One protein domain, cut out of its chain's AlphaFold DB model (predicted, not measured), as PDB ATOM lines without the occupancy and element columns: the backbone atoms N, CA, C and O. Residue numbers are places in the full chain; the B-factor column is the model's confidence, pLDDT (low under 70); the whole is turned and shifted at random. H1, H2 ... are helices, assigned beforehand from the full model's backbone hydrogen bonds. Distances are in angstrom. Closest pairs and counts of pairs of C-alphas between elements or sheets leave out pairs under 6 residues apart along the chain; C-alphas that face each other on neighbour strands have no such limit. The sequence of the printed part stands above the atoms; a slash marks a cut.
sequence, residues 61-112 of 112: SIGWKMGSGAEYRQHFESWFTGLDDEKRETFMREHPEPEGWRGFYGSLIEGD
ATOM      1  N   SER A  61     -19.028  42.476  11.429       63.06
ATOM      2  CA  SER A  61     -19.014  41.627  12.616       63.06
ATOM      3  C   SER A  61     -18.098  42.204  13.692       63.06
ATOM      4  O   SER A  61     -17.002  42.703  13.413       63.06
ATOM      5  N   ILE A  62     -18.545  42.123  14.946       59.41
ATOM      6  CA  ILE A  62     -17.806  42.661  16.095       59.41
ATOM      7  C   ILE A  62     -16.439  41.979  16.239       59.41
ATOM      8  O   ILE A  62     -15.484  42.649  16.616       59.41
ATOM      9  N   GLY A  63     -16.308  40.710  15.836       59.62
ATOM     10  CA  GLY A  63     -15.032  39.983  15.850       59.62
ATOM     11  C   GLY A  63     -13.948  40.575  14.938       59.62
ATOM     12  O   GLY A  63     -12.766  40.430  15.227       59.62
ATOM     13  N   TRP A  64     -14.326  41.308  13.884       64.75
ATOM     14  CA  TRP A  64     -13.374  42.066  13.063       64.75
ATOM     15  C   TRP A  64     -13.092  43.447  13.646       64.75
ATOM     16  O   TRP A  64     -11.999  43.981  13.470       64.75
ATOM     17  N   LYS A  65     -14.065  44.042  14.345       60.50
ATOM     18  CA  LYS A  65     -13.953  45.375  14.954       60.50
ATOM     19  C   LYS A  65     -13.218  45.381  16.296       60.50
ATOM     20  O   LYS A  65     -12.708  46.430  16.668       60.50
ATOM     21  N   MET A  66     -13.138  44.250  16.996       55.06
ATOM     22  CA  MET A  66     -12.480  44.121  18.300       55.06
ATOM     23  C   MET A  66     -11.709  42.802  18.433       55.06
ATOM     24  O   MET A  66     -12.106  41.783  17.878       55.06
ATOM     25  N   GLY A  67     -10.636  42.812  19.231       66.38
ATOM     26  CA  GLY A  67      -9.818  41.627  19.516       66.38
ATOM     27  C   GLY A  67      -8.877  41.255  18.366       66.38
ATOM     28  O   GLY A  67      -8.437  42.120  17.610       66.38
ATOM     29  N   SER A  68      -8.578  39.961  18.215       62.69
ATOM     30  CA  SER A  68      -7.601  39.458  17.235       62.69
ATOM     31  C   SER A  68      -7.941  39.792  15.776       62.69
ATOM     32  O   SER A  68      -7.033  39.933  14.962       62.69
ATOM     33  N   GLY A  69      -9.222  39.977  15.432       66.94
ATOM     34  CA  GLY A  69      -9.623  40.381  14.080       66.94
ATOM     35  C   GLY A  69      -9.327  41.852  13.763       66.94
ATOM     36  O   GLY A  69      -9.129  42.196  12.599       66.94
ATOM     37  N   ALA A  70      -9.247  42.725  14.773       70.44
ATOM     38  CA  ALA A  70      -8.837  44.116  14.578       70.44
ATOM     39  C   ALA A  70      -7.326  44.217  14.335       70.44
ATOM     40  O   ALA A  70      -6.903  44.914  13.415       70.44
ATOM     41  N   GLU A  71      -6.535  43.463  15.102       73.44
ATOM     42  CA  GLU A  71      -5.085  43.342  14.902       73.44
ATOM     43  C   GLU A  71      -4.789  42.797  13.499       73.44
ATOM     44  O   GLU A  71      -4.025  43.399  12.750       73.44
ATOM     45  N   TYR A  72      -5.482  41.725  13.092       73.56
ATOM     46  CA  TYR A  72      -5.353  41.161  11.750       73.56
ATOM     47  C   TYR A  72      -5.628  42.188  10.647       73.56
ATOM     48  O   TYR A  72      -4.853  42.288   9.702       73.56
ATOM     49  N   ARG A  73      -6.701  42.984  10.772       70.81
ATOM     50  CA  ARG A  73      -7.031  44.021   9.782       70.81
ATOM     51  C   ARG A  73      -5.967  45.110   9.696       70.81
ATOM     52  O   ARG A  73      -5.607  45.469   8.585       70.81
ATOM     53  N   GLN A  74      -5.455  45.597  10.826       74.00
ATOM     54  CA  GLN A  74      -4.391  46.611  10.822       74.00
ATOM     55  C   GLN A  74      -3.101  46.078  10.185       74.00
ATOM     56  O   GLN A  74      -2.456  46.766   9.397       74.00
ATOM     57  N   HIS A  75      -2.739  44.826  10.473       75.44
ATOM     58  CA  HIS A  75      -1.584  44.189   9.845       75.44
ATOM     59  C   HIS A  75      -1.793  43.943   8.347       75.44
ATOM     60  O   HIS A  75      -0.885  44.202   7.560       75.44
ATOM     61  N   PHE A  76      -2.983  43.478   7.950       78.00
ATOM     62  CA  PHE A  76      -3.351  43.292   6.549       78.00
ATOM     63  C   PHE A  76      -3.284  44.614   5.788       78.00
ATOM     64  O   PHE A  76      -2.697  44.662   4.716       78.00
ATOM     65  N   GLU A  77      -3.834  45.690   6.349       77.75
ATOM     66  CA  GLU A  77      -3.792  47.030   5.765       77.75
ATOM     67  C   GLU A  77      -2.357  47.525   5.583       77.75
ATOM     68  O   GLU A  77      -1.987  47.926   4.483       77.75
ATOM     69  N   SER A  78      -1.518  47.425   6.617       78.50
ATOM     70  CA  SER A  78      -0.109  47.825   6.535       78.50
ATOM     71  C   SER A  78       0.683  46.998   5.516       78.50
ATOM     72  O   SER A  78       1.548  47.537   4.829       78.50
ATOM     73  N   TRP A  79       0.392  45.702   5.389       81.38
ATOM     74  CA  TRP A  79       0.996  44.853   4.362       81.38
ATOM     75  C   TRP A  79       0.496  45.221   2.964       81.38
ATOM     76  O   TRP A  79       1.302  45.395   2.057       81.38
ATOM     77  N   PHE A  80      -0.818  45.386   2.798       77.50
ATOM     78  CA  PHE A  80      -1.471  45.651   1.519       77.50
ATOM     79  C   PHE A  80      -1.083  47.018   0.950       77.50
ATOM     80  O   PHE A  80      -0.744  47.119  -0.224       77.50
ATOM     81  N   THR A  81      -1.060  48.054   1.789       76.31
ATOM     82  CA  THR A  81      -0.576  49.397   1.421       76.31
ATOM     83  C   THR A  81       0.929  49.416   1.138       76.31
ATOM     84  O   THR A  81       1.392  50.243   0.358       76.31
ATOM     85  N   GLY A  82       1.692  48.479   1.712       76.06
ATOM     86  CA  GLY A  82       3.117  48.284   1.431       76.06
ATOM     87  C   GLY A  82       3.429  47.495   0.153       76.06
ATOM     88  O   GLY A  82       4.599  47.400  -0.219       76.06
ATOM     89  N   LEU A  83       2.430  46.911  -0.521       76.44
ATOM     90  CA  LEU A  83       2.617  46.211  -1.795       76.44
ATOM     91  C   LEU A  83       2.673  47.188  -2.977       76.44
ATOM     92  O   LEU A  83       1.962  48.195  -3.006       76.44
ATOM     93  N   ASP A  84       3.444  46.828  -4.005       78.88
ATOM     94  CA  ASP A  84       3.390  47.479  -5.318       78.88
ATOM     95  C   ASP A  84       1.978  47.398  -5.915       78.88
ATOM     96  O   ASP A  84       1.259  46.416  -5.692       78.88
ATOM     97  N   ASP A  85       1.601  48.394  -6.716       74.88
ATOM     98  CA  ASP A  85       0.282  48.460  -7.356       74.88
ATOM     99  C   ASP A  85       0.002  47.195  -8.190       74.88
ATOM    100  O   ASP A  85      -1.029  46.556  -7.998       74.88
ATOM    101  N   GLU A  86       0.982  46.705  -8.960       76.88
ATOM    102  CA  GLU A  86       0.856  45.463  -9.747       76.88
ATOM    103  C   GLU A  86       0.571  44.218  -8.880       76.88
ATOM    104  O   GLU A  86      -0.186  43.315  -9.264       76.88
ATOM    105  N   LYS A  87       1.174  44.148  -7.684       76.62
ATOM    106  CA  LYS A  87       0.954  43.041  -6.738       76.62
ATOM    107  C   LYS A  87      -0.407  43.159  -6.065       76.62
ATOM    108  O   LYS A  87      -1.064  42.136  -5.883       76.62
ATOM    109  N   ARG A  88      -0.850  44.378  -5.732       76.25
ATOM    110  CA  ARG A  88      -2.208  44.632  -5.228       76.25
ATOM    111  C   ARG A  88      -3.248  44.237  -6.266       76.25
ATOM    112  O   ARG A  88      -4.159  43.487  -5.933       76.25
ATOM    113  N   GLU A  89      -3.077  44.652  -7.516       76.31
ATOM    114  CA  GLU A  89      -3.982  44.313  -8.618       76.31
ATOM    115  C   GLU A  89      -4.084  42.800  -8.834       76.31
ATOM    116  O   GLU A  89      -5.182  42.259  -8.999       76.31
ATOM    117  N   THR A  90      -2.946  42.103  -8.804       78.81
ATOM    118  CA  THR A  90      -2.907  40.639  -8.907       78.81
ATOM    119  C   THR A  90      -3.642  40.001  -7.731       78.81
ATOM    120  O   THR A  90      -4.539  39.187  -7.943       78.81
ATOM    121  N   PHE A  91      -3.359  40.448  -6.506       79.75
ATOM    122  CA  PHE A  91      -3.996  39.933  -5.296       79.75
ATOM    123  C   PHE A  91      -5.515  40.139  -5.296       79.75
ATOM    124  O   PHE A  91      -6.266  39.219  -4.988       79.75
ATOM    125  N   MET A  92      -5.993  41.317  -5.694       78.25
ATOM    126  CA  MET A  92      -7.425  41.608  -5.810       78.25
ATOM    127  C   MET A  92      -8.121  40.756  -6.873       78.25
ATOM    128  O   MET A  92      -9.299  40.421  -6.736       78.25
ATOM    129  N   ARG A  93      -7.411  40.425  -7.957       75.81
ATOM    130  CA  ARG A  93      -7.931  39.565  -9.021       75.81
ATOM    131  C   ARG A  93      -8.019  38.109  -8.573       75.81
ATOM    132  O   ARG A  93      -8.982  37.436  -8.929       75.81
ATOM    133  N   GLU A  94      -7.035  37.638  -7.814       78.56
ATOM    134  CA  GLU A  94      -7.031  36.292  -7.232       78.56
ATOM    135  C   GLU A  94      -8.051  36.158  -6.092       78.56
ATOM    136  O   GLU A  94      -8.684  35.113  -5.946       78.56
ATOM    137  N   HIS A  95      -8.284  37.238  -5.343       76.06
ATOM    138  CA  HIS A  95      -9.178  37.284  -4.193       76.06
ATOM    139  C   HIS A  95     -10.261  38.372  -4.357       76.06
ATOM    140  O   HIS A  95     -10.199  39.414  -3.705       76.06
ATOM    141  N   PRO A  96     -11.292  38.162  -5.196       76.19
ATOM    142  CA  PRO A  96     -12.349  39.151  -5.380       76.19
ATOM    143  C   PRO A  96     -13.215  39.310  -4.122       76.19
ATOM    144  O   PRO A  96     -13.532  38.341  -3.427       76.19
ATOM    145  N   GLU A  97     -13.654  40.541  -3.856       74.25
ATOM    146  CA  GLU A  97     -14.478  40.854  -2.689       74.25
ATOM    147  C   GLU A  97     -15.865  40.203  -2.795       74.25
ATOM    148  O   GLU A  97     -16.614  40.460  -3.747       74.25
ATOM    149  N   PRO A  98     -16.296  39.418  -1.797       76.19
ATOM    150  CA  PRO A  98     -17.682  38.993  -1.730       76.19
ATOM    151  C   PRO A  98     -18.610  40.171  -1.394       76.19
ATOM    152  O   PRO A  98     -18.194  41.194  -0.863       76.19
ATOM    153  N   GLU A  99     -19.911  40.005  -1.650       67.94
ATOM    154  CA  GLU A  99     -20.936  41.045  -1.436       67.94
ATOM    155  C   GLU A  99     -20.879  41.708  -0.044       67.94
ATOM    156  O   GLU A  99     -20.999  42.924   0.059       67.94
ATOM    157  N   GLY A 100     -20.600  40.932   1.011       67.38
ATOM    158  CA  GLY A 100     -20.461  41.444   2.382       67.38
ATOM    159  C   GLY A 100     -19.170  42.224   2.668       67.38
ATOM    160  O   GLY A 100     -19.043  42.787   3.752       67.38
ATOM    161  N   TRP A 101     -18.228  42.250   1.724       73.88
ATOM    162  CA  TRP A 101     -16.905  42.869   1.826       73.88
ATOM    163  C   TRP A 101     -16.615  43.869   0.697       73.88
ATOM    164  O   TRP A 101     -15.521  44.416   0.665       73.88
ATOM    165  N   ARG A 102     -17.580  44.152  -0.194       74.06
ATOM    166  CA  ARG A 102     -17.406  45.132  -1.281       74.06
ATOM    167  C   ARG A 102     -16.944  46.488  -0.749       74.06
ATOM    168  O   ARG A 102     -17.536  47.023   0.193       74.06
ATOM    169  N   GLY A 103     -15.937  47.062  -1.402       74.56
ATOM    170  CA  GLY A 103     -15.369  48.359  -1.032       74.56
ATOM    171  C   GLY A 103     -14.423  48.302   0.171       74.56
ATOM    172  O   GLY A 103     -14.092  49.345   0.730       74.56
ATOM    173  N   PHE A 104     -13.992  47.110   0.588       78.31
ATOM    174  CA  PHE A 104     -12.899  46.938   1.537       78.31
ATOM    175  C   PHE A 104     -11.571  47.352   0.904       78.31
ATOM    176  O   PHE A 104     -10.907  48.219   1.455       78.31
ATOM    177  N   TYR A 105     -11.230  46.836  -0.280       80.88
ATOM    178  CA  TYR A 105     -10.017  47.236  -1.000       80.88
ATOM    179  C   TYR A 105     -10.005  48.725  -1.333       80.88
ATOM    180  O   TYR A 105      -8.992  49.383  -1.127       80.88
ATOM    181  N   GLY A 106     -11.147  49.268  -1.771       79.69
ATOM    182  CA  GLY A 106     -11.298  50.707  -1.990       79.69
ATOM    183  C   GLY A 106     -10.976  51.504  -0.726       79.69
ATOM    184  O   GLY A 106     -10.155  52.404  -0.774       79.69
ATOM    185  N   SER A 107     -11.506  51.094   0.430       76.69
ATOM    186  CA  SER A 107     -11.206  51.735   1.719       76.69
ATOM    187  C   SER A 107      -9.733  51.638   2.139       76.69
ATOM    188  O   SER A 107      -9.291  52.498   2.892       76.69
ATOM    189  N   LEU A 108      -8.997  50.609   1.703       76.94
ATOM    190  CA  LEU A 108      -7.564  50.455   1.989       76.94
ATOM    191  C   LEU A 108      -6.692  51.331   1.082       76.94
ATOM    192  O   LEU A 108      -5.624  51.766   1.497       76.94
ATOM    193  N   ILE A 109      -7.124  51.551  -0.162       76.31
ATOM    194  CA  ILE A 109      -6.400  52.378  -1.137       76.31
ATOM    195  C   ILE A 109      -6.724  53.855  -0.963       76.31
ATOM    196  O   ILE A 109      -5.842  54.692  -1.131       76.31
ATOM    197  N   GLU A 110      -7.981  54.181  -0.659       73.31
ATOM    198  CA  GLU A 110      -8.424  55.568  -0.543       73.31
ATOM    199  C   GLU A 110      -7.804  56.285   0.654       73.31
ATOM    200  O   GLU A 110      -7.681  57.496   0.555       73.31
ATOM    201  N   GLY A 111      -7.367  55.557   1.694       58.50
ATOM    202  CA  GLY A 111      -6.580  56.070   2.821       58.50
ATOM    203  C   GLY A 111      -7.181  57.304   3.506       58.50
ATOM    204  O   GLY A 111      -7.048  58.415   3.001       58.50
ATOM    205  N   ASP A 112      -7.801  57.130   4.675       41.25
ATOM    206  CA  ASP A 112      -8.067  58.276   5.568       41.25
ATOM    207  C   ASP A 112      -6.757  58.803   6.183       41.25
ATOM    208  O   ASP A 112      -5.968  57.964   6.685       41.25
TER     209      ASP A 112
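Overview. This is residues 61 to 112 of the 112 residues of an uncharacterized protein of Kordiimonas lacus (UniProt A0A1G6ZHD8). The longest helix, H2, makes one long side of the model; short H1 meets it in a corner at its first end, H3 turns off steeply past its other end, and H4, which runs nearly antiparallel to H3, packs on residues 77 to 81 of H2. Residues 98 to 104, of which 104 belongs to H4 and the others to the loop between H3 and H4, stand free and stick out. The printed part has 52 residues with four named helices, H1, H2, H3 and H4 in chain order, and no named strand; the class is all helix. It is only just compact, close to loose, with a radius of gyration of the C-alphas of 11.5 A and spans of 31 by 24 by 20 A.

Arrangement. H2, residues 68 to 81, touches H4, residues 104 to 110, with its residues 77 to 81 alone; the closest C-alphas, those of Glu 77 and Leu 108, are 6.3 A apart. These two run the same way at a steep tilt of 48 degrees. H1, residues 62 to 65, and H2 touch only at the corner, closest at the C-alphas of Trp 64 and Ala 70, 5.2 A apart, with residues 69 to 73 of H2 alone. H3, residues 85 to 94, is close to H2 but not clearly touching, with the closest C-alphas, Phe 80 and Arg 88, 6.9 A apart, at a steep tilt of 51 degrees, opposite ways. H3 and H4 are close but not clearly touching, the closest C-alphas being Met 92 and Tyr 105 at 7.8 A, at a shallow tilt of 12 degrees, opposite ways. H1 is apart from H3 and H4. In H2, H3 and H4 every O i to N i+4 pair is within hydrogen-bond range; H1 is too short for such a pair.

Along the chain. H2 begins at C-alpha 68 (-7.601, 39.458, 17.235) and is 20.0 A long. H3 is 14.2 A long, H4 9.9 A and H1 4.8 A. H1 begins at C-alpha 62 (-17.806, 42.661, 16.095), and H4 ends at C-alpha 110 (-8.424, 55.568, -0.543).

Size, cuts and confidence. The two C-alphas farthest apart, those of Ile 62 and Glu 86, are 32.0 A apart. The printed part has no cut, and its links are tight from H1 to H2 and H2 to H3, and short from H3 to H4. The mean pLDDT of the printed part is 72.5; residues 61 to 69, 99 to 100 and 111 to 112 are under 70.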